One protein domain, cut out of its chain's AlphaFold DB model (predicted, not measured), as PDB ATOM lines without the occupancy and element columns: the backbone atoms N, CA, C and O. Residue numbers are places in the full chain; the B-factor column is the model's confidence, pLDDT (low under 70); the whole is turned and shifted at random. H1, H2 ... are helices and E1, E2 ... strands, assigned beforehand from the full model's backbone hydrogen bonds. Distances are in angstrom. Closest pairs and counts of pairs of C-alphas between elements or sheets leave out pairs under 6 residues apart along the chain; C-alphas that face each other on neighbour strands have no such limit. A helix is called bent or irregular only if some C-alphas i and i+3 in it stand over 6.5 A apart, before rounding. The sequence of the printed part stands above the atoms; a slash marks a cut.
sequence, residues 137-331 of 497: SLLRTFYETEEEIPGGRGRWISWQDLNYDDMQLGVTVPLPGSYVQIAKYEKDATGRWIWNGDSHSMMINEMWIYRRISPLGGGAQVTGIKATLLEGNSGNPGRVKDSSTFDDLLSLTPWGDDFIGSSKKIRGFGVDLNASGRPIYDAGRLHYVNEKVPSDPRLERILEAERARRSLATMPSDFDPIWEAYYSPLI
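What this domain is: This is residues 137 to 331 of the 497 residues of an uncharacterized protein of Methanosaeta sp. PtaB.Bin039 (UniProt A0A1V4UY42). One strongly twisted, branched sheet of seven strands makes the body, with the long, bent strand E3 running through it, E2 and E7 on one side of E3 and E4 on the other. Helix H1 crosses over E1 and E6 with H4 packed on it, while the longest helix, H3, is away from the sheet, and residues 312 to 320 lead from it back to H4. The printed part has 195 residues with four named helices and seven named strands, in the order H1 E1 E2 E3 E4 E5 H2 E6 E7 H3 H4, of the mixed class, helices and strands. The sheet is mixed too: E3 and E7 are parallel and its other neighbour pairs antiparallel. The whole is compact and rounded, with a radius of gyration of the C-alphas of 17.8 A and spans of 51 by 46 by 40 A.

Where its parts are: Start in the sheet with E3, residues 193 to 213; find C-alpha 193 at (-30.319, -20.978, 58.951) and follow the strand for 40.6 A, past a bend of 107 degrees at residue 197. Before it comes E2, residues 179 to 187, 27.0 A long. After it comes E4, residues 220 to 231, 31.6 A long, which bends by 56 degrees at residue 223. The shorter strands are E1, residues 154 to 158; E5, residues 241 to 246; E6, residues 266 to 272; and E7, residues 286 to 291. For the helices, find C-alpha 137 at (-27.941, -36.820, 49.955), where H1 begins and runs to residue 147 over 15.4 A. H2 is residues 249 to 252, and H3, residues 297 to 311, is 20.8 A long. H4, residues 321 to 331, ends at C-alpha 331 at (-16.610, -39.113, 49.652); it is irregular, with C-alphas 325 and 328 7.0 A apart.

How they stand to each other: Look first along E3, whose pairing is staggered: E2 beside residues 193 to 203, E4 beside 202 to 213, E7 beside 207 to 212. E2 and E3 form a hairpin, with N 182 and O 200 2.9 A apart, within hydrogen-bond range. E3 and E4 form the next hairpin, with N 208 and O 226 at 2.8 A, and E4 and E5 a third, with N 229 and O 244 at 2.8 A. E2 E3 E4 E5 are a meander, each strand the antiparallel neighbour of the one before. Parallel E7 has N 209 and O 287 at 2.8 A. On the other side of E2 from E3 is E6, with N 179 and O 270 at 2.9 A, and then edge strand E1, with N 157 and O 269 at 2.8 A. H1 is on the sheet at a height of 7.8 A, over E1 and E6 and only just over E2, with 3 C-alphas there. On the local plane it stands at 65 degrees to E1, across the strands; their closest C-alphas, of Tyr 143 and Gly 154, are 4.6 A apart. H4 touches H1, closest at the C-alphas of Thr 145 and Ile 331, 5.6 A, at a steep tilt of 40 degrees, the same way. H4 only grazes the sheet, with residues 321 to 322. H2 stands only just at the sheet's level, at a height of 3.7 A, and H3 is not on the sheet. In H1 every O i to N i+4 pair is within hydrogen-bond range, against 10 of 11 in H3 and 4 of 7 in H4; H2 is too short for one.

The domain as a whole: The C-alphas farthest apart, of Leu 216 and Pro 237, are 53.1 A apart. The printed part has no cut. The long links are E1 to E2, H2 to E6 and E6 to E7. Mean pLDDT of the printed part is 81.7; look for values under 70 at residues 292 to 319 and 214 to 219, among others.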
ATOM      1  N   SER A 137     -29.378 -36.808  49.652       88.06
ATOM      2  CA  SER A 137     -27.941 -36.820  49.955       88.06
ATOM      3  C   SER A 137     -27.242 -38.068  49.413       88.06
ATOM      4  O   SER A 137     -26.091 -37.997  48.990       88.06
ATOM      5  N   LEU A 138     -27.917 -39.219  49.373       90.06
ATOM      6  CA  LEU A 138     -27.350 -40.456  48.823       90.06
ATOM      7  C   LEU A 138     -27.123 -40.343  47.314       90.06
ATOM      8  O   LEU A 138     -26.055 -40.720  46.836       90.06
ATOM      9  N   LEU A 139     -28.089 -39.788  46.576       92.69
ATOM     10  CA  LEU A 139     -27.936 -39.534  45.140       92.69
ATOM     11  C   LEU A 139     -26.795 -38.549  44.874       92.69
ATOM     12  O   LEU A 139     -25.937 -38.832  44.041       92.69
ATOM     13  N   ARG A 140     -26.709 -37.445  45.628       93.75
ATOM     14  CA  ARG A 140     -25.564 -36.523  45.532       93.75
ATOM     15  C   ARG A 140     -24.238 -37.229  45.835       93.75
ATOM     16  O   ARG A 140     -23.283 -37.072  45.082       93.75
ATOM     17  N   THR A 141     -24.200 -38.060  46.880       94.50
ATOM     18  CA  THR A 141     -23.005 -38.845  47.251       94.50
ATOM     19  C   THR A 141     -22.572 -39.726  46.094       94.50
ATOM     20  O   THR A 141     -21.375 -39.868  45.856       94.50
ATOM     21  N   PHE A 142     -23.536 -40.285  45.358       96.19
ATOM     22  CA  PHE A 142     -23.226 -41.080  44.190       96.19
ATOM     23  C   PHE A 142     -22.517 -40.282  43.105       96.19
ATOM     24  O   PHE A 142     -21.430 -40.674  42.689       96.19
ATOM     25  N   TYR A 143     -23.085 -39.147  42.700       97.69
ATOM     26  CA  TYR A 143     -22.502 -38.325  41.643       97.69
ATOM     27  C   TYR A 143     -21.130 -37.754  42.025       97.69
ATOM     28  O   TYR A 143     -20.204 -37.868  41.228       97.69
ATOM     29  N   GLU A 144     -20.970 -37.222  43.244       96.56
ATOM     30  CA  GLU A 144     -19.676 -36.688  43.704       96.56
ATOM     31  C   GLU A 144     -18.610 -37.786  43.848       96.56
ATOM     32  O   GLU A 144     -17.445 -37.573  43.525       96.56
ATOM     33  N   THR A 145     -18.989 -38.989  44.292       97.06
ATOM     34  CA  THR A 145     -18.035 -40.105  44.378       97.06
ATOM     35  C   THR A 145     -17.613 -40.581  42.989       97.06
ATOM     36  O   THR A 145     -16.428 -40.807  42.755       97.06
ATOM     37  N   GLU A 146     -18.562 -40.746  42.065       97.44
ATOM     38  CA  GLU A 146     -18.279 -41.205  40.703       97.44
ATOM     39  C   GLU A 146     -17.386 -40.236  39.919       97.44
ATOM     40  O   GLU A 146     -16.542 -40.697  39.150       97.44
ATOM     41  N   GLU A 147     -17.536 -38.929  40.129       96.44
ATOM     42  CA  GLU A 147     -16.745 -37.901  39.445       96.44
ATOM     43  C   GLU A 147     -15.243 -38.007  39.746       96.44
ATOM     44  O   GLU A 147     -14.403 -37.875  38.854       96.44
ATOM     45  N   GLU A 148     -14.904 -38.333  40.991       95.50
ATOM     46  CA  GLU A 148     -13.527 -38.439  41.489       95.50
ATOM     47  C   GLU A 148     -12.848 -39.780  41.147       95.50
ATOM     48  O   GLU A 148     -11.649 -39.995  41.391       95.50
ATOM     49  N   ILE A 149     -13.603 -40.732  40.594       93.25
ATOM     50  CA  ILE A 149     -13.108 -42.063  40.249       93.25
ATOM     51  C   ILE A 149     -12.739 -42.100  38.752       93.25
ATOM     52  O   ILE A 149     -13.600 -41.899  37.899       93.25
ATOM     53  N   PRO A 150     -11.493 -42.455  38.368       90.19
ATOM     54  CA  PRO A 150     -11.080 -42.485  36.960       90.19
ATOM     55  C   PRO A 150     -11.895 -43.455  36.091       90.19
ATOM     56  O   PRO A 150     -11.632 -44.655  36.110       90.19
ATOM     57  N   GLY A 151     -12.851 -42.953  35.304       90.62
ATOM     58  CA  GLY A 151     -13.794 -43.758  34.509       90.62
ATOM     59  C   GLY A 151     -15.130 -44.047  35.208       90.62
ATOM     60  O   GLY A 151     -15.878 -44.915  34.752       90.62
ATOM     61  N   GLY A 152     -15.401 -43.375  36.333       94.75
ATOM     62  CA  GLY A 152     -16.725 -43.300  36.944       94.75
ATOM     63  C   GLY A 152     -17.752 -42.670  36.003       94.75
ATOM     64  O   GLY A 152     -17.417 -42.095  34.962       94.75
ATOM     65  N   ARG A 153     -19.027 -42.888  36.318       96.94
ATOM     66  CA  ARG A 153     -20.154 -42.682  35.401       96.94
ATOM     67  C   ARG A 153     -21.161 -41.644  35.871       96.94
ATOM     68  O   ARG A 153     -22.275 -41.600  35.362       96.94
ATOM     69  N   GLY A 154     -20.754 -40.810  36.812       97.19
ATOM     70  CA  GLY A 154     -21.528 -39.700  37.330       97.19
ATOM     71  C   GLY A 154     -20.667 -38.448  37.401       97.19
ATOM     72  O   GLY A 154     -19.449 -38.531  37.540       97.19
ATOM     73  N   ARG A 155     -21.325 -37.301  37.286       97.25
ATOM     74  CA  ARG A 155     -20.779 -35.980  37.588       97.25
ATOM     75  C   ARG A 155     -21.775 -35.192  38.414       97.25
ATOM     76  O   ARG A 155     -22.981 -35.300  38.180       97.25
ATOM     77  N   TRP A 156     -21.269 -34.377  39.324       97.00
ATOM     78  CA  TRP A 156     -22.058 -33.430  40.083       97.00
ATOM     79  C   TRP A 156     -21.793 -32.002  39.604       97.00
ATOM     80  O   TRP A 156     -20.674 -31.509  39.651       97.00
ATOM     81  N   ILE A 157     -22.841 -31.315  39.155       94.69
ATOM     82  CA  ILE A 157     -22.798 -29.872  38.917       94.69
ATOM     83  C   ILE A 157     -23.352 -29.219  40.176       94.69
ATOM     84  O   ILE A 157     -24.570 -29.227  40.393       94.69
ATOM     85  N   SER A 158     -22.475 -28.671  41.015       89.19
ATOM     86  CA  SER A 158     -22.921 -27.890  42.165       89.19
ATOM     87  C   SER A 158     -23.719 -26.680  41.687       89.19
ATOM     88  O   SER A 158     -23.485 -26.148  40.601       89.19
ATOM     89  N   TRP A 159     -24.633 -26.181  42.517       83.88
ATOM     90  CA  TRP A 159     -25.288 -24.897  42.258       83.88
ATOM     91  C   TRP A 159     -24.283 -23.759  42.010       83.88
ATOM     92  O   TRP A 159     -24.603 -22.821  41.286       83.88
ATOM     93  N   GLN A 160     -23.073 -23.866  42.573       80.31
ATOM     94  CA  GLN A 160     -21.985 -22.902  42.392       80.31
ATOM     95  C   GLN A 160     -21.324 -22.968  41.011       80.31
ATOM     96  O   GLN A 160     -20.803 -21.963  40.534       80.31
ATOM     97  N   ASP A 161     -21.372 -24.134  40.370       86.06
ATOM     98  CA  ASP A 161     -20.734 -24.390  39.078       86.06
ATOM     99  C   ASP A 161     -21.689 -24.130  37.903       86.06
ATOM    100  O   ASP A 161     -21.275 -24.164  36.741       86.06
ATOM    101  N   LEU A 162     -22.971 -23.853  38.192       86.94
ATOM    102  CA  LEU A 162     -23.958 -23.502  37.179       86.94
ATOM    103  C   LEU A 162     -23.578 -22.169  36.520       86.94
ATOM    104  O   LEU A 162     -23.749 -21.099  37.107       86.94
ATOM    105  N   ASN A 163     -23.103 -22.226  35.276       85.19
ATOM    106  CA  ASN A 163     -22.553 -21.064  34.587       85.19
ATOM    107  C   ASN A 163     -23.055 -20.960  33.140       85.19
ATOM    108  O   ASN A 163     -22.785 -21.812  32.295       85.19
ATOM    109  N   TYR A 164     -23.787 -19.882  32.851       86.50
ATOM    110  CA  TYR A 164     -24.342 -19.609  31.519       86.50
ATOM    111  C   TYR A 164     -23.352 -18.901  30.587       86.50
ATOM    112  O   TYR A 164     -23.517 -18.972  29.369       86.50
ATOM    113  N   ASP A 165     -22.338 -18.231  31.140       80.62
ATOM    114  CA  ASP A 165     -21.333 -17.498  30.367       80.62
ATOM    115  C   ASP A 165     -20.218 -18.434  29.859       80.62
ATOM    116  O   ASP A 165     -19.747 -18.269  28.735       80.62
ATOM    117  N   ASP A 166     -19.851 -19.460  30.636       83.62
ATOM    118  CA  ASP A 166     -18.982 -20.573  30.212       83.62
ATOM    119  C   ASP A 166     -19.801 -21.862  30.072       83.62
ATOM    120  O   ASP A 166     -19.660 -22.817  30.840       83.62
ATOM    121  N   MET A 167     -20.740 -21.862  29.123       87.44
ATOM    122  CA  MET A 167     -21.673 -22.971  28.950       87.44
ATOM    123  C   MET A 167     -20.984 -24.205  28.354       87.44
ATOM    124  O   MET A 167     -20.667 -24.262  27.163       87.44
ATOM    125  N   GLN A 168     -20.890 -25.254  29.162       92.56
ATOM    126  CA  GLN A 168     -20.417 -26.578  28.788       92.56
ATOM    127  C   GLN A 168     -21.467 -27.612  29.213       92.56
ATOM    128  O   GLN A 168     -21.716 -27.832  30.400       92.56
ATOM    129  N   LEU A 169     -22.118 -28.230  28.222       94.44
ATOM    130  CA  LEU A 169     -23.203 -29.191  28.438       94.44
ATOM    131  C   LEU A 169     -22.740 -30.389  29.274       94.44
ATOM    132  O   LEU A 169     -21.795 -31.088  28.905       94.44
ATOM    133  N   GLY A 170     -23.437 -30.646  30.378       94.81
ATOM    134  CA  GLY A 170     -23.091 -31.690  31.336       94.81
ATOM    135  C   GLY A 170     -21.805 -31.409  32.117       94.81
ATOM    136  O   GLY A 170     -21.200 -32.355  32.611       94.81
ATOM    137  N   VAL A 171     -21.343 -30.155  32.183       94.25
ATOM    138  CA  VAL A 171     -20.191 -29.720  32.999       94.25
ATOM    139  C   VAL A 171     -20.596 -28.526  33.859       94.25
ATOM    140  O   VAL A 171     -20.611 -28.630  35.074       94.25
ATOM    141  N   THR A 172     -20.975 -27.415  33.230       91.50
ATOM    142  CA  THR A 172     -21.402 -26.176  33.904       91.50
ATOM    143  C   THR A 172     -22.889 -25.902  33.716       91.50
ATOM    144  O   THR A 172     -23.441 -24.992  34.321       91.50
ATOM    145  N   VAL A 173     -23.570 -26.683  32.874       93.62
ATOM    146  CA  VAL A 173     -25.031 -26.687  32.743       93.62
ATOM    147  C   VAL A 173     -25.536 -28.128  32.645       93.62
ATOM    148  O   VAL A 173     -24.869 -28.956  32.018       93.62
ATOM    149  N   PRO A 174     -26.689 -28.464  33.245       97.00
ATOM    150  CA  PRO A 174     -27.238 -29.814  33.175       97.00
ATOM    151  C   PRO A 174     -27.803 -30.129  31.783       97.00
ATOM    152  O   PRO A 174     -27.742 -29.315  30.859       97.00
ATOM    153  N   LEU A 175     -28.344 -31.335  31.622       97.50
ATOM    154  CA  LEU A 175     -28.914 -31.849  30.378       97.50
ATOM    155  C   LEU A 175     -30.263 -32.538  30.642       97.50
ATOM    156  O   LEU A 175     -30.572 -32.869  31.789       97.50
ATOM    157  N   PRO A 176     -31.079 -32.801  29.601       97.94
ATOM    158  CA  PRO A 176     -32.205 -33.718  29.733       97.94
ATOM    159  C   PRO A 176     -31.756 -35.056  30.336       97.94
ATOM    160  O   PRO A 176     -30.825 -35.680  29.835       97.94
ATOM    161  N   GLY A 177     -32.436 -35.504  31.388       96.69
ATOM    162  CA  GLY A 177     -32.119 -36.719  32.141       96.69
ATOM    163  C   GLY A 177     -31.291 -36.458  33.396       96.69
ATOM    164  O   GLY A 177     -31.197 -37.335  34.246       96.69
ATOM    165  N   SER A 178     -30.743 -35.249  33.570       98.00
ATOM    166  CA  SER A 178     -30.013 -34.903  34.788       98.00
ATOM    167  C   SER A 178     -30.915 -34.955  36.020       98.00
ATOM    168  O   SER A 178     -32.015 -34.393  36.033       98.00
ATOM    169  N   TYR A 179     -30.409 -35.587  37.078       97.31
ATOM    170  CA  TYR A 179     -30.982 -35.522  38.417       97.31
ATOM    171  C   TYR A 179     -30.954 -34.077  38.928       97.31
ATOM    172  O   TYR A 179     -29.984 -33.360  38.694       97.31
ATOM    173  N   VAL A 180     -31.990 -33.657  39.651       95.00
ATOM    174  CA  VAL A 180     -32.086 -32.352  40.309       95.00
ATOM    175  C   VAL A 180     -32.291 -32.579  41.799       95.00
ATOM    176  O   VAL A 180     -33.301 -33.159  42.211       95.00
ATOM    177  N   GLN A 181     -31.361 -32.074  42.608       91.88
ATOM    178  CA  GLN A 181     -31.535 -32.041  44.053       91.88
ATOM    179  C   GLN A 181     -32.166 -30.722  44.483       91.88
ATOM    180  O   GLN A 181     -31.637 -29.641  44.210       91.88
ATOM    181  N   ILE A 182     -33.258 -30.830  45.231       87.62
ATOM    182  CA  ILE A 182     -33.897 -29.705  45.899       87.62
ATOM    183  C   ILE A 182     -33.710 -29.826  47.398       87.62
ATOM    184  O   ILE A 182     -33.868 -30.910  47.956       87.62
ATOM    185  N   ALA A 183     -33.440 -28.704  48.047       81.94
ATOM    186  CA  ALA A 183     -33.518 -28.586  49.491       81.94
ATOM    187  C   ALA A 183     -33.937 -27.177  49.888       81.94
ATOM    188  O   ALA A 183     -33.668 -26.207  49.176       81.94
ATOM    189  N   LYS A 184     -34.550 -27.071  51.062       76.75
ATOM    190  CA  LYS A 184     -34.950 -25.805  51.660       76.75
ATOM    191  C   LYS A 184     -34.320 -25.632  53.034       76.75
ATOM    192  O   LYS A 184     -34.267 -26.548  53.853       76.75
ATOM    193  N   TYR A 185     -33.849 -24.415  53.267       73.69
ATOM    194  CA  TYR A 185     -33.419 -23.939  54.571       73.69
ATOM    195  C   TYR A 185     -34.274 -22.736  54.942       73.69
ATOM    196  O   TYR A 185     -34.700 -21.958  54.085       73.69
ATOM    197  N   GLU A 186     -34.533 -22.581  56.231       73.00
ATOM    198  CA  GLU A 186     -35.266 -21.444  56.775       73.00
ATOM    199  C   GLU A 186     -34.511 -20.851  57.960       73.00
ATOM    200  O   GLU A 186     -33.677 -21.516  58.572       73.00
ATOM    201  N   LYS A 187     -34.755 -19.575  58.269       73.38
ATOM    202  CA  LYS A 187     -34.203 -18.974  59.483       73.38
ATOM    203  C   LYS A 187     -35.060 -19.379  60.674       73.38
ATOM    204  O   LYS A 187     -36.268 -19.156  60.660       73.38
ATOM    205  N   ASP A 188     -34.427 -19.923  61.705       75.19
ATOM    206  CA  ASP A 188     -35.070 -20.164  62.989       75.19
ATOM    207  C   ASP A 188     -35.359 -18.845  63.735       75.19
ATOM    208  O   ASP A 188     -35.019 -17.745  63.287       75.19
ATOM    209  N   ALA A 189     -35.968 -18.947  64.920       83.12
ATOM    210  CA  ALA A 189     -36.305 -17.792  65.756       83.12
ATOM    211  C   ALA A 189     -35.088 -16.940  66.186       83.12
ATOM    212  O   ALA A 189     -35.264 -15.803  66.620       83.12
ATOM    213  N   THR A 190     -33.864 -17.467  66.074       79.50
ATOM    214  CA  THR A 190     -32.606 -16.763  66.375       79.50
ATOM    215  C   THR A 190     -31.965 -16.134  65.135       79.50
ATOM    216  O   THR A 190     -30.926 -15.484  65.236       79.50
ATOM    217  N   GLY A 191     -32.587 -16.296  63.963       70.31
ATOM    218  CA  GLY A 191     -32.059 -15.837  62.682       70.31
ATOM    219  C   GLY A 191     -31.021 -16.780  62.068       70.31
ATOM    220  O   GLY A 191     -30.436 -16.429  61.040       70.31
ATOM    221  N   ARG A 192     -30.796 -17.959  62.663       71.69
ATOM    222  CA  ARG A 192     -29.868 -18.976  62.160       71.69
ATOM    223  C   ARG A 192     -30.549 -19.802  61.077       71.69
ATOM    224  O   ARG A 192     -31.671 -20.258  61.260       71.69
ATOM    225  N   TRP A 193     -29.850 -20.049  59.975       68.69
ATOM    226  CA  TRP A 193     -30.319 -20.978  58.951       68.69
ATOM    227  C   TRP A 193     -30.333 -22.416  59.477       68.69
ATOM    228  O   TRP A 193     -29.317 -22.926  59.959       68.69
ATOM    229  N   ILE A 194     -31.487 -23.064  59.368       70.31
ATOM    230  CA  ILE A 194     -31.708 -24.462  59.715       70.31
ATOM    231  C   ILE A 194     -32.302 -25.199  58.518       70.31
ATOM    232  O   ILE A 194     -33.087 -24.643  57.747       70.31
ATOM    233  N   TRP A 195     -31.916 -26.462  58.365       73.75
ATOM    234  CA  TRP A 195     -32.613 -27.367  57.463       73.75
ATOM    235  C   TRP A 195     -33.983 -27.673  58.062       73.75
ATOM    236  O   TRP A 195     -34.064 -28.083  59.222       73.75
ATOM    237  N   ASN A 196     -35.050 -27.451  57.296       70.75
ATOM    238  CA  ASN A 196     -36.417 -27.608  57.796       70.75
ATOM    239  C   ASN A 196     -37.038 -28.979  57.464       70.75
ATOM    240  O   ASN A 196     -38.163 -29.252  57.874       70.75
ATOM    241  N   GLY A 197     -36.306 -29.842  56.751       71.00
ATOM    242  CA  GLY A 197     -36.777 -31.163  56.330       71.00
ATOM    243  C   GLY A 197     -37.301 -31.231  54.893       71.00
ATOM    244  O   GLY A 197     -37.411 -32.330  54.350       71.00
ATOM    245  N   ASP A 198     -37.583 -30.097  54.243       75.88
ATOM    246  CA  ASP A 198     -38.195 -30.073  52.910       75.88
ATOM    247  C   ASP A 198     -37.120 -30.178  51.806       75.88
ATOM    248  O   ASP A 198     -36.587 -29.187  51.300       75.88
ATOM    249  N   SER A 199     -36.777 -31.406  51.432       81.81
ATOM    250  CA  SER A 199     -35.915 -31.747  50.287       81.81
ATOM    251  C   SER A 199     -36.710 -32.437  49.169       81.81
ATOM    252  O   SER A 199     -37.856 -32.837  49.348       81.81
ATOM    253  N   HIS A 200     -36.158 -32.558  47.967       87.12
ATOM    254  CA  HIS A 200     -36.830 -33.308  46.908       87.12
ATOM    255  C   HIS A 200     -35.860 -33.822  45.847       87.12
ATOM    256  O   HIS A 200     -34.800 -33.238  45.613       87.12
ATOM    257  N   SER A 201     -36.262 -34.904  45.186       89.12
ATOM    258  CA  SER A 201     -35.563 -35.497  44.050       89.12
ATOM    259  C   SER A 201     -36.423 -35.378  42.801       89.12
ATOM    260  O   SER A 201     -37.546 -35.880  42.766       89.12
ATOM    261  N   MET A 202     -35.879 -34.731  41.775       92.50
ATOM    262  CA  MET A 202     -36.521 -34.596  40.466       92.50
ATOM    263  C   MET A 202     -35.530 -34.932  39.355       92.50
ATOM    264  O   MET A 202     -34.344 -35.145  39.603       92.50
ATOM    265  N   MET A 203     -36.015 -34.962  38.122       95.81
ATOM    266  CA  MET A 203     -35.207 -35.173  36.928       95.81
ATOM    267  C   MET A 203     -35.613 -34.179  35.846       95.81
ATOM    268  O   MET A 203     -36.802 -33.923  35.660       95.81
ATOM    269  N   ILE A 204     -34.647 -33.628  35.117       97.88
ATOM    270  CA  ILE A 204     -34.943 -32.790  33.951       97.88
ATOM    271  C   ILE A 204     -35.511 -33.684  32.852       97.88
ATOM    272  O   ILE A 204     -34.848 -34.601  32.379       97.88
ATOM    273  N   ASN A 205     -36.734 -33.400  32.425       97.81
ATOM    274  CA  ASN A 205     -37.357 -34.086  31.305       97.81
ATOM    275  C   ASN A 205     -36.870 -33.499  29.977       97.81
ATOM    276  O   ASN A 205     -36.272 -34.193  29.157       97.81
ATOM    277  N   GLU A 206     -37.094 -32.200  29.794       98.00
ATOM    278  CA  GLU A 206     -36.830 -31.464  28.561       98.00
ATOM    279  C   GLU A 206     -36.302 -30.068  28.889       98.00
ATOM    280  O   GLU A 206     -36.632 -29.505  29.936       98.00
ATOM    281  N   MET A 207     -35.458 -29.517  28.016       98.25
ATOM    282  CA  MET A 207     -34.719 -28.288  28.288       98.25
ATOM    283  C   MET A 207     -34.685 -27.347  27.078       98.25
ATOM    284  O   MET A 207     -34.431 -27.777  25.954       98.25
ATOM    285  N   TRP A 208     -34.874 -26.046  27.317       97.62
ATOM    286  CA  TRP A 208     -34.756 -24.976  26.323       97.62
ATOM    287  C   TRP A 208     -33.702 -23.964  26.762       97.62
ATOM    288  O   TRP A 208     -33.856 -23.294  27.783       97.62
ATOM    289  N   ILE A 209     -32.649 -23.827  25.961       94.75
ATOM    290  CA  ILE A 209     -31.586 -22.842  26.154       94.75
ATOM    291  C   ILE A 209     -31.932 -21.605  25.329       94.75
ATOM    292  O   ILE A 209     -31.854 -21.623  24.093       94.75
ATOM    293  N   TYR A 210     -32.303 -20.528  26.014       90.06
ATOM    294  CA  TYR A 210     -32.578 -19.239  25.395       90.06
ATOM    295  C   TYR A 210     -31.269 -18.515  25.139       90.06
ATOM    296  O   TYR A 210     -30.415 -18.396  26.017       90.06
ATOM    297  N   ARG A 211     -31.090 -18.073  23.895       88.12
ATOM    298  CA  ARG A 211     -29.865 -17.443  23.424       88.12
ATOM    299  C   ARG A 211     -30.167 -16.135  22.731       88.12
ATOM    300  O   ARG A 211     -30.991 -16.065  21.825       88.12
ATOM    301  N   ARG A 212     -29.399 -15.122  23.072       79.50
ATOM    302  CA  ARG A 212     -29.376 -13.822  22.428       79.50
ATOM    303  C   ARG A 212     -28.184 -13.738  21.497       79.50
ATOM    304  O   ARG A 212     -27.046 -13.893  21.922       79.50
ATOM    305  N   ILE A 213     -28.437 -13.472  20.223       74.00
ATOM    306  CA  ILE A 213     -27.376 -13.270  19.236       74.00
ATOM    307  C   ILE A 213     -27.128 -11.769  19.132       74.00
ATOM    308  O   ILE A 213     -28.039 -11.030  18.754       74.00
ATOM    309  N   SER A 214     -25.917 -11.319  19.470       67.00
ATOM    310  CA  SER A 214     -25.565  -9.908  19.294       67.00
ATOM    311  C   SER A 214     -25.555  -9.551  17.800       67.00
ATOM    312  O   SER A 214     -24.884 -10.236  17.020       67.00
ATOM    313  N   PRO A 215     -26.241  -8.472  17.379       59.62
ATOM    314  CA  PRO A 215     -26.207  -8.007  15.993       59.62
ATOM    315  C   PRO A 215     -24.840  -7.433  15.584       59.62
ATOM    316  O   PRO A 215     -24.600  -7.238  14.395       59.62
ATOM    317  N   LEU A 216     -23.941  -7.171  16.542       58.88
ATOM    318  CA  LEU A 216     -22.625  -6.562  16.320       58.88
ATOM    319  C   LEU A 216     -21.484  -7.587  16.164       58.88
ATOM    320  O   LEU A 216     -20.341  -7.195  15.937       58.88
ATOM    321  N   GLY A 217     -21.782  -8.889  16.242       55.25
ATOM    322  CA  GLY A 217     -20.771  -9.951  16.299       55.25
ATOM    323  C   GLY A 217     -20.214 -10.125  17.718       55.25
ATOM    324  O   GLY A 217     -20.031  -9.159  18.449       55.25
ATOM    325  N   GLY A 218     -19.998 -11.377  18.141       59.25
ATOM    326  CA  GLY A 218     -19.592 -11.699  19.522       59.25
ATOM    327  C   GLY A 218     -20.081 -13.050  20.062       59.25
ATOM    328  O   GLY A 218     -19.742 -13.411  21.181       59.25
ATOM    329  N   GLY A 219     -20.843 -13.815  19.274       67.62
ATOM    330  CA  GLY A 219     -21.397 -15.110  19.683       67.62
ATOM    331  C   GLY A 219     -22.830 -15.016  20.219       67.62
ATOM    332  O   GLY A 219     -23.425 -13.938  20.284       67.62
ATOM    333  N   ALA A 220     -23.411 -16.175  20.530       72.38
ATOM    334  CA  ALA A 220     -24.738 -16.286  21.122       72.38
ATOM    335  C   ALA A 220     -24.601 -16.359  22.647       72.38
ATOM    336  O   ALA A 220     -23.962 -17.268  23.165       72.38
ATOM    337  N   GLN A 221     -25.205 -15.412  23.351       79.25
ATOM    338  CA  GLN A 221     -25.208 -15.338  24.804       79.25
ATOM    339  C   GLN A 221     -26.408 -16.103  25.366       79.25
ATOM    340  O   GLN A 221     -27.529 -15.848  24.937       79.25
ATOM    341  N   VAL A 222     -26.213 -16.980  26.348       83.94
ATOM    342  CA  VAL A 222     -27.332 -17.628  27.048       83.94
ATOM    343  C   VAL A 222     -28.010 -16.622  27.983       83.94
ATOM    344  O   VAL A 222     -27.350 -15.932  28.758       83.94
ATOM    345  N   THR A 223     -29.331 -16.502  27.879       81.44
ATOM    346  CA  THR A 223     -30.149 -15.564  28.670       81.44
ATOM    347  C   THR A 223     -31.010 -16.254  29.718       81.44
ATOM    348  O   THR A 223     -31.397 -15.611  30.689       81.44
ATOM    349  N   GLY A 224     -31.271 -17.549  29.548       85.19
ATOM    350  CA  GLY A 224     -32.033 -18.360  30.488       85.19
ATOM    351  C   GLY A 224     -32.070 -19.820  30.057       85.19
ATOM    352  O   GLY A 224     -31.922 -20.129  28.868       85.19
ATOM    353  N   ILE A 225     -32.284 -20.718  31.016       92.81
ATOM    354  CA  ILE A 225     -32.528 -22.135  30.730       92.81
ATOM    355  C   ILE A 225     -33.837 -22.563  31.379       92.81
ATOM    356  O   ILE A 225     -33.913 -22.719  32.596       92.81
ATOM    357  N   LYS A 226     -34.845 -22.817  30.542       95.38
ATOM    358  CA  LYS A 226     -36.117 -23.400  30.971       95.38
ATOM    359  C   LYS A 226     -36.019 -24.918  30.976       95.38
ATOM    360  O   LYS A 226     -35.461 -25.496  30.045       95.38
ATOM    361  N   ALA A 227     -36.637 -25.561  31.959       97.19
ATOM    362  CA  ALA A 227     -36.749 -27.012  32.033       97.19
ATOM    363  C   ALA A 227     -38.168 -27.459  32.410       97.19
ATOM    364  O   ALA A 227     -38.825 -26.829  33.239       97.19
ATOM    365  N   THR A 228     -38.629 -28.567  31.832       97.62
ATOM    366  CA  THR A 228     -39.725 -29.375  32.392       97.62
ATOM    367  C   THR A 228     -39.129 -30.485  33.248       97.62
ATOM    368  O   THR A 228     -37.997 -30.921  33.017       97.62
ATOM    369  N   LEU A 229     -39.869 -30.938  34.255       95.50
ATOM    370  CA  LEU A 229     -39.369 -31.864  35.265       95.50
ATOM    371  C   LEU A 229     -40.263 -33.088  35.390       95.50
ATOM    372  O   LEU A 229     -41.486 -32.987  35.333       95.50
ATOM    373  N   LEU A 230     -39.619 -34.222  35.633       94.19
ATOM    374  CA  LEU A 230     -40.236 -35.449  36.104       94.19
ATOM    375  C   LEU A 230     -40.009 -35.558  37.606       94.19
ATOM    376  O   LEU A 230     -38.885 -35.426  38.099       94.19
ATOM    377  N   GLU A 231     -41.086 -35.809  38.332       89.00
ATOM    378  CA  GLU A 231     -41.082 -35.900  39.782       89.00
ATOM    379  C   GLU A 231     -41.586 -37.271  40.200       89.00
ATOM    380  O   GLU A 231     -42.666 -37.688  39.781       89.00
ATOM    381  N   GLY A 232     -40.815 -37.960  41.042       80.69
ATOM    382  CA  GLY A 232     -41.216 -39.269  41.538       80.69
ATOM    383  C   GLY A 232     -42.411 -39.179  42.477       80.69
ATOM    384  O   GLY A 232     -43.371 -39.913  42.317       80.69
ATOM    385  N   ASN A 233     -42.408 -38.234  43.420       79.44
ATOM    386  CA  ASN A 233     -43.424 -38.165  44.469       79.44
ATOM    387  C   ASN A 233     -43.904 -36.728  44.732       79.44
ATOM    388  O   ASN A 233     -43.358 -36.041  45.592       79.44
ATOM    389  N   SER A 234     -44.964 -36.293  44.045       73.06
ATOM    390  CA  SER A 234     -45.474 -34.918  44.177       73.06
ATOM    391  C   SER A 234     -46.849 -34.828  44.840       73.06
ATOM    392  O   SER A 234     -47.865 -35.231  44.263       73.06
ATOM    393  N   GLY A 235     -46.902 -34.149  45.990       66.44
ATOM    394  CA  GLY A 235     -48.134 -33.717  46.660       66.44
ATOM    395  C   GLY A 235     -48.798 -34.776  47.549       66.44
ATOM    396  O   GLY A 235     -48.171 -35.742  47.970       66.44
ATOM    397  N   ASN A 236     -50.082 -34.570  47.855       65.69
ATOM    398  CA  ASN A 236     -50.906 -35.499  48.634       65.69
ATOM    399  C   ASN A 236     -52.223 -35.809  47.876       65.69
ATOM    400  O   ASN A 236     -53.018 -34.888  47.679       65.69
ATOM    401  N   PRO A 237     -52.473 -37.058  47.429       69.50
ATOM    402  CA  PRO A 237     -51.583 -38.212  47.538       69.50
ATOM    403  C   PRO A 237     -50.360 -38.066  46.625       69.50
ATOM    404  O   PRO A 237     -50.443 -37.448  45.557       69.50
ATOM    405  N   GLY A 238     -49.251 -38.664  47.057       77.38
ATOM    406  CA  GLY A 238     -48.015 -38.731  46.287       77.38
ATOM    407  C   GLY A 238     -48.231 -39.424  44.947       77.38
ATOM    408  O   GLY A 238     -48.937 -40.430  44.877       77.38
ATOM    409  N   ARG A 239     -47.665 -38.883  43.871       84.19
ATOM    410  CA  ARG A 239     -47.751 -39.481  42.534       84.19
ATOM    411  C   ARG A 239     -46.594 -39.040  41.650       84.19
ATOM    412  O   ARG A 239     -46.073 -37.944  41.862       84.19
ATOM    413  N   VAL A 240     -46.315 -39.828  40.616       88.19
ATOM    414  CA  VAL A 240     -45.399 -39.426  39.545       88.19
ATOM    415  C   VAL A 240     -46.074 -38.386  38.651       88.19
ATOM    416  O   VAL A 240     -47.199 -38.612  38.185       88.19
ATOM    417  N   LYS A 241     -45.399 -37.261  38.395       89.25
ATOM    418  CA  LYS A 241     -45.873 -36.189  37.502       89.25
ATOM    419  C   LYS A 241     -44.765 -35.695  36.578       89.25
ATOM    420  O   LYS A 241     -43.586 -35.821  36.884       89.25
ATOM    421  N   ASP A 242     -45.182 -35.069  35.488       92.31
ATOM    422  CA  ASP A 242     -44.353 -34.419  34.468       92.31
ATOM    423  C   ASP A 242     -44.750 -32.946  34.233       92.31
ATOM    424  O   ASP A 242     -44.309 -32.303  33.281       92.31
ATOM    425  N   SER A 243     -45.620 -32.399  35.088       88.12
ATOM    426  CA  SER A 243     -46.237 -31.080  34.900       88.12
ATOM    427  C   SER A 243     -45.417 -29.911  35.448       88.12
ATOM    428  O   SER A 243     -45.814 -28.760  35.274       88.12
ATOM    429  N   SER A 244     -44.332 -30.181  36.176       90.44
ATOM    430  CA  SER A 244     -43.527 -29.134  36.805       90.44
ATOM    431  C   SER A 244     -42.558 -28.502  35.822       90.44
ATOM    432  O   SER A 244     -41.970 -29.170  34.972       90.44
ATOM    433  N   THR A 245     -42.374 -27.192  35.959       92.56
ATOM    434  CA  THR A 245     -41.487 -26.409  35.102       92.56
ATOM    435  C   THR A 245     -40.663 -25.433  35.915       92.56
ATOM    436  O   THR A 245     -41.174 -24.799  36.838       92.56
ATOM    437  N   PHE A 246     -39.415 -25.252  35.508       91.50
ATOM    438  CA  PHE A 246     -38.551 -24.164  35.938       91.50
ATOM    439  C   PHE A 246     -38.335 -23.233  34.757       91.50
ATOM    440  O   PHE A 246     -37.806 -23.662  33.736       91.50
ATOM    441  N   ASP A 247     -38.759 -21.976  34.880       89.19
ATOM    442  CA  ASP A 247     -38.629 -21.003  33.791       89.19
ATOM    443  C   ASP A 247     -37.177 -20.560  33.571       89.19
ATOM    444  O   ASP A 247     -36.792 -20.273  32.441       89.19
ATOM    445  N   ASP A 248     -36.368 -20.561  34.633       88.62
ATOM    446  CA  ASP A 248     -34.925 -20.344  34.562       88.62
ATOM    447  C   ASP A 248     -34.208 -21.077  35.706       88.62
ATOM    448  O   ASP A 248     -34.475 -20.797  36.878       88.62
ATOM    449  N   LEU A 249     -33.295 -22.005  35.395       89.81
ATOM    450  CA  LEU A 249     -32.570 -22.770  36.422       89.81
ATOM    451  C   LEU A 249     -31.748 -21.855  37.337       89.81
ATOM    452  O   LEU A 249     -31.761 -22.039  38.553       89.81
ATOM    453  N   LEU A 250     -31.090 -20.840  36.769       84.62
ATOM    454  CA  LEU A 250     -30.240 -19.918  37.525       84.62
ATOM    455  C   LEU A 250     -31.056 -19.050  38.500       84.62
ATOM    456  O   LEU A 250     -30.590 -18.676  39.578       84.62
ATOM    457  N   SER A 251     -32.317 -18.763  38.166       83.44
ATOM    458  CA  SER A 251     -33.235 -18.061  39.067       83.44
ATOM    459  C   SER A 251     -33.577 -18.855  40.333       83.44
ATOM    460  O   SER A 251     -33.933 -18.244  41.342       83.44
ATOM    461  N   LEU A 252     -33.407 -20.180  40.316       85.56
ATOM    462  CA  LEU A 252     -33.725 -21.090  41.419       85.56
ATOM    463  C   LEU A 252     -32.485 -21.628  42.145       85.56
ATOM    464  O   LEU A 252     -32.629 -22.294  43.174       85.56
ATOM    465  N   THR A 253     -31.283 -21.333  41.650       82.12
ATOM    466  CA  THR A 253     -30.022 -21.580  42.354       82.12
ATOM    467  C   THR A 253     -29.594 -20.340  43.149       82.12
ATOM    468  O   THR A 253     -29.871 -19.203  42.730       82.12
ATOM    469  N   PRO A 254     -28.932 -20.517  44.304       74.94
ATOM    470  CA  PRO A 254     -28.322 -19.402  45.023       74.94
ATOM    471  C   PRO A 254     -27.226 -18.718  44.184       74.94
ATOM    472  O   PRO A 254     -26.649 -19.334  43.288       74.94
ATOM    473  N   TRP A 255     -26.975 -17.429  44.432       67.81
ATOM    474  CA  TRP A 255     -25.938 -16.635  43.754       67.81
ATOM    475  C   TRP A 255     -25.515 -15.440  44.625       67.81
ATOM    476  O   TRP A 255     -26.351 -14.754  45.209       67.81
ATOM    477  N   GLY A 256     -24.212 -15.162  44.693       61.41
ATOM    478  CA  GLY A 256     -23.665 -14.108  45.553       61.41
ATOM    479  C   GLY A 256     -23.988 -14.306  47.034       61.41
ATOM    480  O   GLY A 256     -23.710 -15.375  47.563       61.41
ATOM    481  N   ASP A 257     -24.555 -13.289  47.693       58.59
ATOM    482  CA  ASP A 257     -24.954 -13.362  49.111       58.59
ATOM    483  C   ASP A 257     -26.309 -14.084  49.322       58.59
ATOM    484  O   ASP A 257     -26.762 -14.227  50.463       58.59
ATOM    485  N   ASP A 258     -26.986 -14.525  48.249       62.75
ATOM    486  CA  ASP A 258     -28.231 -15.297  48.355       62.75
ATOM    487  C   ASP A 258     -27.953 -16.710  48.895       62.75
ATOM    488  O   ASP A 258     -27.042 -17.404  48.446       62.75
ATOM    489  N   PHE A 259     -28.808 -17.174  49.810       68.88
ATOM    490  CA  PHE A 259     -28.732 -18.507  50.416       68.88
ATOM    491  C   PHE A 259     -29.831 -19.444  49.892       68.88
ATOM    492  O   PHE A 259     -30.826 -18.991  49.319       68.88
ATOM    493  N   ILE A 260     -29.684 -20.752  50.130       71.56
ATOM    494  CA  ILE A 260     -30.740 -21.737  49.854       71.56
ATOM    495  C   ILE A 260     -31.977 -21.431  50.720       71.56
ATOM    496  O   ILE A 260     -31.889 -21.342  51.938       71.56
ATOM    497  N   GLY A 261     -33.154 -21.302  50.115       66.12
ATOM    498  CA  GLY A 261     -34.412 -20.968  50.785       66.12
ATOM    499  C   GLY A 261     -35.618 -21.100  49.854       66.12
ATOM    500  O   GLY A 261     -35.529 -21.725  48.802       66.12
ATOM    501  N   SER A 262     -36.762 -20.500  50.208       67.06
ATOM    502  CA  SER A 262     -38.030 -20.715  49.483       67.06
ATOM    503  C   SER A 262     -37.971 -20.415  47.975       67.06
ATOM    504  O   SER A 262     -38.578 -21.135  47.190       67.06
ATOM    505  N   SER A 263     -37.253 -19.369  47.549       74.75
ATOM    506  CA  SER A 263     -37.077 -19.032  46.124       74.75
ATOM    507  C   SER A 263     -35.831 -19.659  45.493       74.75
ATOM    508  O   SER A 263     -35.767 -19.786  44.273       74.75
ATOM    509  N   LYS A 264     -34.841 -20.051  46.303       81.19
ATOM    510  CA  LYS A 264     -33.538 -20.575  45.875       81.19
ATOM    511  C   LYS A 264     -33.365 -21.985  46.417       81.19
ATOM    512  O   LYS A 264     -32.837 -22.166  47.504       81.19
ATOM    513  N   LYS A 265     -33.862 -22.986  45.703       84.06
ATOM    514  CA  LYS A 265     -34.022 -24.338  46.254       84.06
ATOM    515  C   LYS A 265     -33.204 -25.420  45.558       84.06
ATOM    516  O   LYS A 265     -33.137 -26.536  46.062       84.06
ATOM    517  N   ILE A 266     -32.572 -25.116  44.424       88.94
ATOM    518  CA  ILE A 266     -31.741 -26.086  43.702       88.94
ATOM    519  C   ILE A 266     -30.339 -26.124  44.312       88.94
ATOM    520  O   ILE A 266     -29.644 -25.109  44.345       88.94
ATOM    521  N   ARG A 267     -29.918 -27.315  44.750       87.38
ATOM    522  CA  ARG A 267     -28.562 -27.583  45.263       87.38
ATOM    523  C   ARG A 267     -27.570 -27.996  44.193       87.38
ATOM    524  O   ARG A 267     -26.369 -27.846  44.378       87.38
ATOM    525  N   GLY A 268     -28.054 -28.543  43.097       92.19
ATOM    526  CA  GLY A 268     -27.190 -29.013  42.034       92.19
ATOM    527  C   GLY A 268     -27.840 -30.123  41.243       92.19
ATOM    528  O   GLY A 268     -29.020 -30.453  41.431       92.19
ATOM    529  N   PHE A 269     -27.037 -30.669  40.342       97.00
ATOM    530  CA  PHE A 269     -27.486 -31.583  39.316       97.00
ATOM    531  C   PHE A 269     -26.559 -32.787  39.208       97.00
ATOM    532  O   PHE A 269     -25.340 -32.639  39.166       97.00
ATOM    533  N   GLY A 270     -27.144 -33.975  39.105       98.12
ATOM    534  CA  GLY A 270     -26.412 -35.189  38.762       98.12
ATOM    535  C   GLY A 270     -26.461 -35.442  37.260       98.12
ATOM    536  O   GLY A 270     -27.539 -35.412  36.667       98.12
ATOM    537  N   VAL A 271     -25.312 -35.685  36.638       98.44
ATOM    538  CA  VAL A 271     -25.190 -35.982  35.206       98.44
ATOM    539  C   VAL A 271     -24.640 -37.390  35.027       98.44
ATOM    540  O   VAL A 271     -23.525 -37.688  35.452       98.44
ATOM    541  N   ASP A 272     -25.405 -38.245  34.354       97.94
ATOM    542  CA  ASP A 272     -24.966 -39.582  33.963       97.94
ATOM    543  C   ASP A 272     -23.950 -39.529  32.821       97.94
ATOM    544  O   ASP A 272     -24.135 -38.815  31.830       97.94
ATOM    545  N   LEU A 273     -22.898 -40.339  32.916       97.44
ATOM    546  CA  LEU A 273     -21.839 -40.433  31.918       97.44
ATOM    547  C   LEU A 273     -21.735 -41.853  31.348       97.44
ATOM    548  O   LEU A 273     -21.908 -42.862  32.030       97.44
ATOM    549  N   ASN A 274     -21.383 -41.955  30.070       95.38
ATOM    550  CA  ASN A 274     -21.082 -43.233  29.426       95.38
ATOM    551  C   ASN A 274     -19.624 -43.675  29.653       95.38
ATOM    552  O   ASN A 274     -18.852 -43.033  30.358       95.38
ATOM    553  N   ALA A 275     -19.214 -44.769  29.001       93.69
ATOM    554  CA  ALA A 275     -17.883 -45.371  29.169       93.69
ATOM    555  C   ALA A 275     -16.716 -44.494  28.746       93.69
ATOM    556  O   ALA A 275     -15.596 -44.702  29.200       93.69
ATOM    557  N   SER A 276     -16.994 -43.509  27.903       94.94
ATOM    558  CA  SER A 276     -16.025 -42.512  27.468       94.94
ATOM    559  C   SER A 276     -16.053 -41.235  28.314       94.94
ATOM    560  O   SER A 276     -15.412 -40.264  27.932       94.94
ATOM    561  N   GLY A 277     -16.818 -41.198  29.412       94.56
ATOM    562  CA  GLY A 277     -16.977 -40.000  30.242       94.56
ATOM    563  C   GLY A 277     -17.805 -38.894  29.581       94.56
ATOM    564  O   GLY A 277     -17.713 -37.737  29.979       94.56
ATOM    565  N   ARG A 278     -18.593 -39.218  28.545       95.94
ATOM    566  CA  ARG A 278     -19.483 -38.251  27.881       95.94
ATOM    567  C   ARG A 278     -20.882 -38.317  28.498       95.94
ATOM    568  O   ARG A 278     -21.335 -39.439  28.745       95.94
ATOM    569  N   PRO A 279     -21.579 -37.180  28.665       96.44
ATOM    570  CA  PRO A 279     -22.950 -37.163  29.161       96.44
ATOM    571  C   PRO A 279     -23.895 -38.055  28.351       96.44
ATOM    572  O   PRO A 279     -23.818 -38.098  27.120       96.44
ATOM    573  N   ILE A 280     -24.786 -38.755  29.049       95.56
ATOM    574  CA  ILE A 280     -25.895 -39.518  28.472       95.56
ATOM    575  C   ILE A 280     -27.138 -38.634  28.537       95.56
ATOM    576  O   ILE A 280     -27.545 -38.226  29.616       95.56
ATOM    577  N   TYR A 281     -27.730 -38.323  27.385       95.38
ATOM    578  CA  TYR A 281     -28.973 -37.557  27.311       95.38
ATOM    579  C   TYR A 281     -29.680 -37.789  25.974       95.38
ATOM    580  O   TYR A 281     -29.060 -38.196  24.987       95.38
ATOM    581  N   ASP A 282     -30.976 -37.485  25.940       94.50
ATOM    582  CA  ASP A 282     -31.753 -37.406  24.706       94.50
ATOM    583  C   ASP A 282     -31.567 -36.030  24.053       94.50
ATOM    584  O   ASP A 282     -32.064 -35.014  24.547       94.50
ATOM    585  N   ALA A 283     -30.863 -35.985  22.922       94.31
ATOM    586  CA  ALA A 283     -30.660 -34.745  22.180       94.31
ATOM    587  C   ALA A 283     -31.962 -34.170  21.595       94.31
ATOM    588  O   ALA A 283     -32.036 -32.962  21.381       94.31
ATOM    589  N   GLY A 284     -32.994 -34.993  21.373       96.19
ATOM    590  CA  GLY A 284     -34.305 -34.538  20.898       96.19
ATOM    591  C   GLY A 284     -35.076 -33.708  21.929       96.19
ATOM    592  O   GLY A 284     -35.991 -32.977  21.560       96.19
ATOM    593  N   ARG A 285     -34.675 -33.784  23.204       97.19
ATOM    594  CA  ARG A 285     -35.254 -33.038  24.333       97.19
ATOM    595  C   ARG A 285     -34.442 -31.795  24.710       97.19
ATOM    596  O   ARG A 285     -34.724 -31.153  25.722       97.19
ATOM    597  N   LEU A 286     -33.406 -31.473  23.934       97.81
ATOM    598  CA  LEU A 286     -32.585 -30.284  24.114       97.81
ATOM    599  C   LEU A 286     -32.845 -29.293  22.982       97.81
ATOM    600  O   LEU A 286     -32.463 -29.513  21.834       97.81
ATOM    601  N   HIS A 287     -33.427 -28.154  23.331       97.62
ATOM    602  CA  HIS A 287     -33.809 -27.129  22.373       97.62
ATOM    603  C   HIS A 287     -32.975 -25.878  22.545       97.62
ATOM    604  O   HIS A 287     -32.676 -25.446  23.656       97.62
ATOM    605  N   TYR A 288     -32.678 -25.233  21.425       94.56
ATOM    606  CA  TYR A 288     -32.079 -23.914  21.433       94.56
ATOM    607  C   TYR A 288     -33.037 -22.886  20.849       94.56
ATOM    608  O   TYR A 288     -33.459 -22.999  19.697       94.56
ATOM    609  N   VAL A 289     -33.330 -21.847  21.625       92.38
ATOM    610  CA  VAL A 289     -34.266 -20.788  21.246       92.38
ATOM    611  C   VAL A 289     -33.490 -19.496  21.055       92.38
ATOM    612  O   VAL A 289     -32.946 -18.946  22.005       92.38
ATOM    613  N   ASN A 290     -33.422 -19.001  19.821       88.19
ATOM    614  CA  ASN A 290     -32.769 -17.724  19.546       88.19
ATOM    615  C   ASN A 290     -33.773 -16.584  19.754       88.19
ATOM    616  O   ASN A 290     -34.739 -16.445  19.001       88.19
ATOM    617  N   GLU A 291     -33.538 -15.766  20.772       79.25
ATOM    618  CA  GLU A 291     -34.360 -14.610  21.095       79.25
ATOM    619  C   GLU A 291     -34.127 -13.492  20.081       79.25
ATOM    620  O   GLU A 291     -32.996 -13.075  19.814       79.25
ATOM    621  N   LYS A 292     -35.224 -12.962  19.535       67.50
ATOM    622  CA  LYS A 292     -35.195 -11.706  18.788       67.50
ATOM    623  C   LYS A 292     -35.188 -10.569  19.794       67.50
ATOM    624  O   LYS A 292     -36.236 -10.179  20.300       67.50
ATOM    625  N   VAL A 293     -34.014 -10.048  20.100       57.78
ATOM    626  CA  VAL A 293     -33.900  -8.890  20.985       57.78
ATOM    627  C   VAL A 293     -34.084  -7.635  20.140       57.78
ATOM    628  O   VAL A 293     -33.417  -7.503  19.111       57.78
ATOM    629  N   PRO A 294     -34.984  -6.710  20.520       52.59
ATOM    630  CA  PRO A 294     -34.955  -5.369  19.959       52.59
ATOM    631  C   PRO A 294     -33.570  -4.793  20.241       52.59
ATOM    632  O   PRO A 294     -33.112  -4.854  21.377       52.59
ATOM    633  N   SER A 295     -32.891  -4.263  19.231       56.47
ATOM    634  CA  SER A 295     -31.580  -3.628  19.372       56.47
ATOM    635  C   SER A 295     -31.678  -2.355  20.231       56.47
ATOM    636  O   SER A 295     -31.659  -1.249  19.693       56.47
ATOM    637  N   ASP A 296     -31.846  -2.496  21.549       58.69
ATOM    638  CA  ASP A 296     -31.788  -1.410  22.525       58.69
ATOM    639  C   ASP A 296     -30.479  -1.512  23.335       58.69
ATOM    640  O   ASP A 296     -30.383  -2.296  24.288       58.69
ATOM    641  N   PRO A 297     -29.472  -0.683  23.002       61.88
ATOM    642  CA  PRO A 297     -28.178  -0.633  23.689       61.88
ATOM    643  C   PRO A 297     -28.253  -0.268  25.182       61.88
ATOM    644  O   PRO A 297     -27.249  -0.331  25.896       61.88
ATOM    645  N   ARG A 298     -29.403   0.201  25.684       61.41
ATOM    646  CA  ARG A 298     -29.608   0.466  27.116       61.41
ATOM    647  C   ARG A 298     -29.905  -0.818  27.885       61.41
ATOM    648  O   ARG A 298     -29.389  -0.985  28.987       61.41
ATOM    649  N   LEU A 299     -30.698  -1.716  27.304       56.75
ATOM    650  CA  LEU A 299     -31.030  -3.006  27.907       56.75
ATOM    651  C   LEU A 299     -29.812  -3.940  27.915       56.75
ATOM    652  O   LEU A 299     -29.590  -4.636  28.902       56.75
ATOM    653  N   GLU A 300     -28.984  -3.900  26.864       58.75
ATOM    654  CA  GLU A 300     -27.712  -4.639  26.832       58.75
ATOM    655  C   GLU A 300     -26.788  -4.231  27.987       58.75
ATOM    656  O   GLU A 300     -26.304  -5.100  28.707       58.75
ATOM    657  N   ARG A 301     -26.648  -2.925  28.259       61.25
ATOM    658  CA  ARG A 301     -25.828  -2.415  29.372       61.25
ATOM    659  C   ARG A 301     -26.345  -2.800  30.759       61.25
ATOM    660  O   ARG A 301     -25.541  -3.027  31.658       61.25
ATOM    661  N   ILE A 302     -27.664  -2.869  30.956       59.44
ATOM    662  CA  ILE A 302     -28.254  -3.310  32.233       59.44
ATOM    663  C   ILE A 302     -27.928  -4.787  32.479       59.44
ATOM    664  O   ILE A 302     -27.461  -5.144  33.556       59.44
ATOM    665  N   LEU A 303     -28.102  -5.628  31.460       57.41
ATOM    666  CA  LEU A 303     -27.842  -7.067  31.551       57.41
ATOM    667  C   LEU A 303     -26.348  -7.394  31.663       57.41
ATOM    668  O   LEU A 303     -25.967  -8.385  32.281       57.41
ATOM    669  N   GLU A 304     -25.486  -6.584  31.052       61.50
ATOM    670  CA  GLU A 304     -24.034  -6.683  31.204       61.50
ATOM    671  C   GLU A 304     -23.587  -6.262  32.615       61.50
ATOM    672  O   GLU A 304     -22.741  -6.921  33.214       61.50
ATOM    673  N   ALA A 305     -24.224  -5.246  33.211       58.44
ATOM    674  CA  ALA A 305     -23.983  -4.855  34.600       58.44
ATOM    675  C   ALA A 305     -24.483  -5.902  35.617       58.44
ATOM    676  O   ALA A 305     -23.828  -6.131  36.635       58.44
ATOM    677  N   GLU A 306     -25.615  -6.565  35.353       59.19
ATOM    678  CA  GLU A 306     -26.079  -7.708  36.153       59.19
ATOM    679  C   GLU A 306     -25.117  -8.897  36.058       59.19
ATOM    680  O   GLU A 306     -24.805  -9.506  37.082       59.19
ATOM    681  N   ARG A 307     -24.577  -9.183  34.867       59.44
ATOM    682  CA  ARG A 307     -23.522 -10.191  34.676       59.44
ATOM    683  C   ARG A 307     -22.243  -9.852  35.427       59.44
ATOM    684  O   ARG A 307     -21.756 -10.687  36.178       59.44
ATOM    685  N   ALA A 308     -21.750  -8.622  35.304       57.19
ATOM    686  CA  ALA A 308     -20.563  -8.176  36.028       57.19
ATOM    687  C   ALA A 308     -20.750  -8.281  37.553       57.19
ATOM    688  O   ALA A 308     -19.823  -8.647  38.270       57.19
ATOM    689  N   ARG A 309     -21.963  -8.020  38.063       57.75
ATOM    690  CA  ARG A 309     -22.297  -8.260  39.476       57.75
ATOM    691  C   ARG A 309     -22.255  -9.740  39.849       57.75
ATOM    692  O   ARG A 309     -21.756 -10.058  40.922       57.75
ATOM    693  N   ARG A 310     -22.746 -10.630  38.983       55.12
ATOM    694  CA  ARG A 310     -22.709 -12.086  39.203       55.12
ATOM    695  C   ARG A 310     -21.284 -12.645  39.151       55.12
ATOM    696  O   ARG A 310     -20.935 -13.442  40.009       55.12
ATOM    697  N   SER A 311     -20.444 -12.180  38.224       49.69
ATOM    698  CA  SER A 311     -19.049 -12.632  38.089       49.69
ATOM    699  C   SER A 311     -18.120 -12.124  39.199       49.69
ATOM    700  O   SER A 311     -17.056 -12.695  39.414       49.69
ATOM    701  N   LEU A 312     -18.482 -11.025  39.874       46.47
ATOM    702  CA  LEU A 312     -17.713 -10.427  40.976       46.47
ATOM    703  C   LEU A 312     -18.136 -10.929  42.362       46.47
ATOM    704  O   LEU A 312     -17.481 -10.596  43.350       46.47
ATOM    705  N   ALA A 313     -19.217 -11.701  42.456       47.12
ATOM    706  CA  ALA A 313     -19.658 -12.250  43.721       47.12
ATOM    707  C   ALA A 313     -18.774 -13.451  44.091       47.12
ATOM    708  O   ALA A 313     -19.015 -14.581  43.671       47.12
ATOM    709  N   THR A 314     -17.714 -13.206  44.862       44.50
ATOM    710  CA  THR A 314     -16.995 -14.270  45.573       44.50
ATOM    711  C   THR A 314     -17.972 -14.927  46.532       44.50
ATOM    712  O   THR A 314     -18.381 -14.302  47.509       44.50
ATOM    713  N   MET A 315     -18.382 -16.151  46.209       43.84
ATOM    714  CA  MET A 315     -19.410 -16.866  46.956       43.84
ATOM    715  C   MET A 315     -18.970 -17.062  48.409       43.84
ATOM    716  O   MET A 315     -17.903 -17.641  48.640       43.84
ATOM    717  N   PRO A 316     -19.764 -16.628  49.399       45.69
ATOM    718  CA  PRO A 316     -19.592 -17.107  50.756       45.69
ATOM    719  C   PRO A 316     -19.794 -18.624  50.756       45.69
ATOM    720  O   PRO A 316     -20.820 -19.140  50.308       45.69
ATOM    721  N   SER A 317     -18.788 -19.353  51.226       48.56
ATOM    722  CA  SER A 317     -18.830 -20.801  51.393       48.56
ATOM    723  C   SER A 317     -19.674 -21.170  52.612       48.56
ATOM    724  O   SER A 317     -19.139 -21.672  53.595       48.56
ATOM    725  N   ASP A 318     -20.979 -20.939  52.596       51.88
ATOM    726  CA  ASP A 318     -21.785 -21.243  53.778       51.88
ATOM    727  C   ASP A 318     -22.469 -22.606  53.630       51.88
ATOM    728  O   ASP A 318     -23.667 -22.749  53.424       51.88
ATOM    729  N   PHE A 319     -21.596 -23.617  53.691       63.16
ATOM    730  CA  PHE A 319     -21.714 -24.835  54.495       63.16
ATOM    731  C   PHE A 319     -23.135 -25.390  54.632       63.16
ATOM    732  O   PHE A 319     -23.884 -25.001  55.526       63.16
ATOM    733  N   ASP A 320     -23.482 -26.376  53.804       73.44
ATOM    734  CA  ASP A 320     -24.541 -27.314  54.161       73.44
ATOM    735  C   ASP A 320     -24.077 -28.111  55.394       73.44
ATOM    736  O   ASP A 320     -23.232 -28.999  55.271       73.44
ATOM    737  N   PRO A 321     -24.613 -27.836  56.596       73.00
ATOM    738  CA  PRO A 321     -24.049 -28.392  57.810       73.00
ATOM    739  C   PRO A 321     -24.255 -29.896  57.934       73.00
ATOM    740  O   PRO A 321     -23.494 -30.546  58.646       73.00
ATOM    741  N   ILE A 322     -25.268 -30.453  57.268       76.31
ATOM    742  CA  ILE A 322     -25.519 -31.892  57.284       76.31
ATOM    743  C   ILE A 322     -24.556 -32.562  56.309       76.31
ATOM    744  O   ILE A 322     -23.869 -33.513  56.687       76.31
ATOM    745  N   TRP A 323     -24.447 -32.041  55.086       83.75
ATOM    746  CA  TRP A 323     -23.500 -32.560  54.103       83.75
ATOM    747  C   TRP A 323     -22.068 -32.527  54.608       83.75
ATOM    748  O   TRP A 323     -21.394 -33.554  54.623       83.75
ATOM    749  N   GLU A 324     -21.620 -31.374  55.088       83.94
ATOM    750  CA  GLU A 324     -20.233 -31.180  55.491       83.94
ATOM    751  C   GLU A 324     -19.872 -31.967  56.754       83.94
ATOM    752  O   GLU A 324     -18.760 -32.481  56.876       83.94
ATOM    753  N   ALA A 325     -20.813 -32.133  57.688       82.56
ATOM    754  CA  ALA A 325     -20.562 -32.924  58.889       82.56
ATOM    755  C   ALA A 325     -20.540 -34.437  58.619       82.56
ATOM    756  O   ALA A 325     -19.816 -35.166  59.302       82.56
ATOM    757  N   TYR A 326     -21.345 -34.924  57.667       85.06
ATOM    758  CA  TYR A 326     -21.652 -36.352  57.567       85.06
ATOM    759  C   TYR A 326     -21.322 -37.008  56.221       85.06
ATOM    760  O   TYR A 326     -20.890 -38.162  56.218       85.06
ATOM    761  N   TYR A 327     -21.518 -36.313  55.099       89.56
ATOM    762  CA  TYR A 327     -21.420 -36.880  53.747       89.56
ATOM    763  C   TYR A 327     -20.125 -36.493  53.026       89.56
ATOM    764  O   TYR A 327     -19.424 -37.376  52.540       89.56
ATOM    765  N   SER A 328     -19.740 -35.217  53.031       90.50
ATOM    766  CA  SER A 328     -18.477 -34.736  52.446       90.50
ATOM    767  C   SER A 328     -17.252 -35.530  52.957       90.50
ATOM    768  O   SER A 328     -16.490 -36.050  52.139       90.50
ATOM    769  N   PRO A 329     -17.103 -35.826  54.271       92.12
ATOM    770  CA  PRO A 329     -15.991 -36.647  54.771       92.12
ATOM    771  C   PRO A 329     -16.044 -38.130  54.361       92.12
ATOM    772  O   PRO A 329     -15.078 -38.872  54.578       92.12
ATOM    773  N   LEU A 330     -17.182 -38.602  53.845       92.25
ATOM    774  CA  LEU A 330     -17.362 -39.966  53.361       92.25
ATOM    775  C   LEU A 330     -16.874 -40.114  51.912       92.25
ATOM    776  O   LEU A 330     -16.331 -41.176  51.596       92.25
ATOM    777  N   ILE A 331     -16.984 -39.071  51.078       95.25
ATOM    778  CA  ILE A 331     -16.610 -39.113  49.652       95.25
ATOM    779  C   ILE A 331     -15.181 -39.640  49.450       95.25
ATOM    780  O   ILE A 331     -15.034 -40.664  48.780       95.25
TER     781      ILE A 331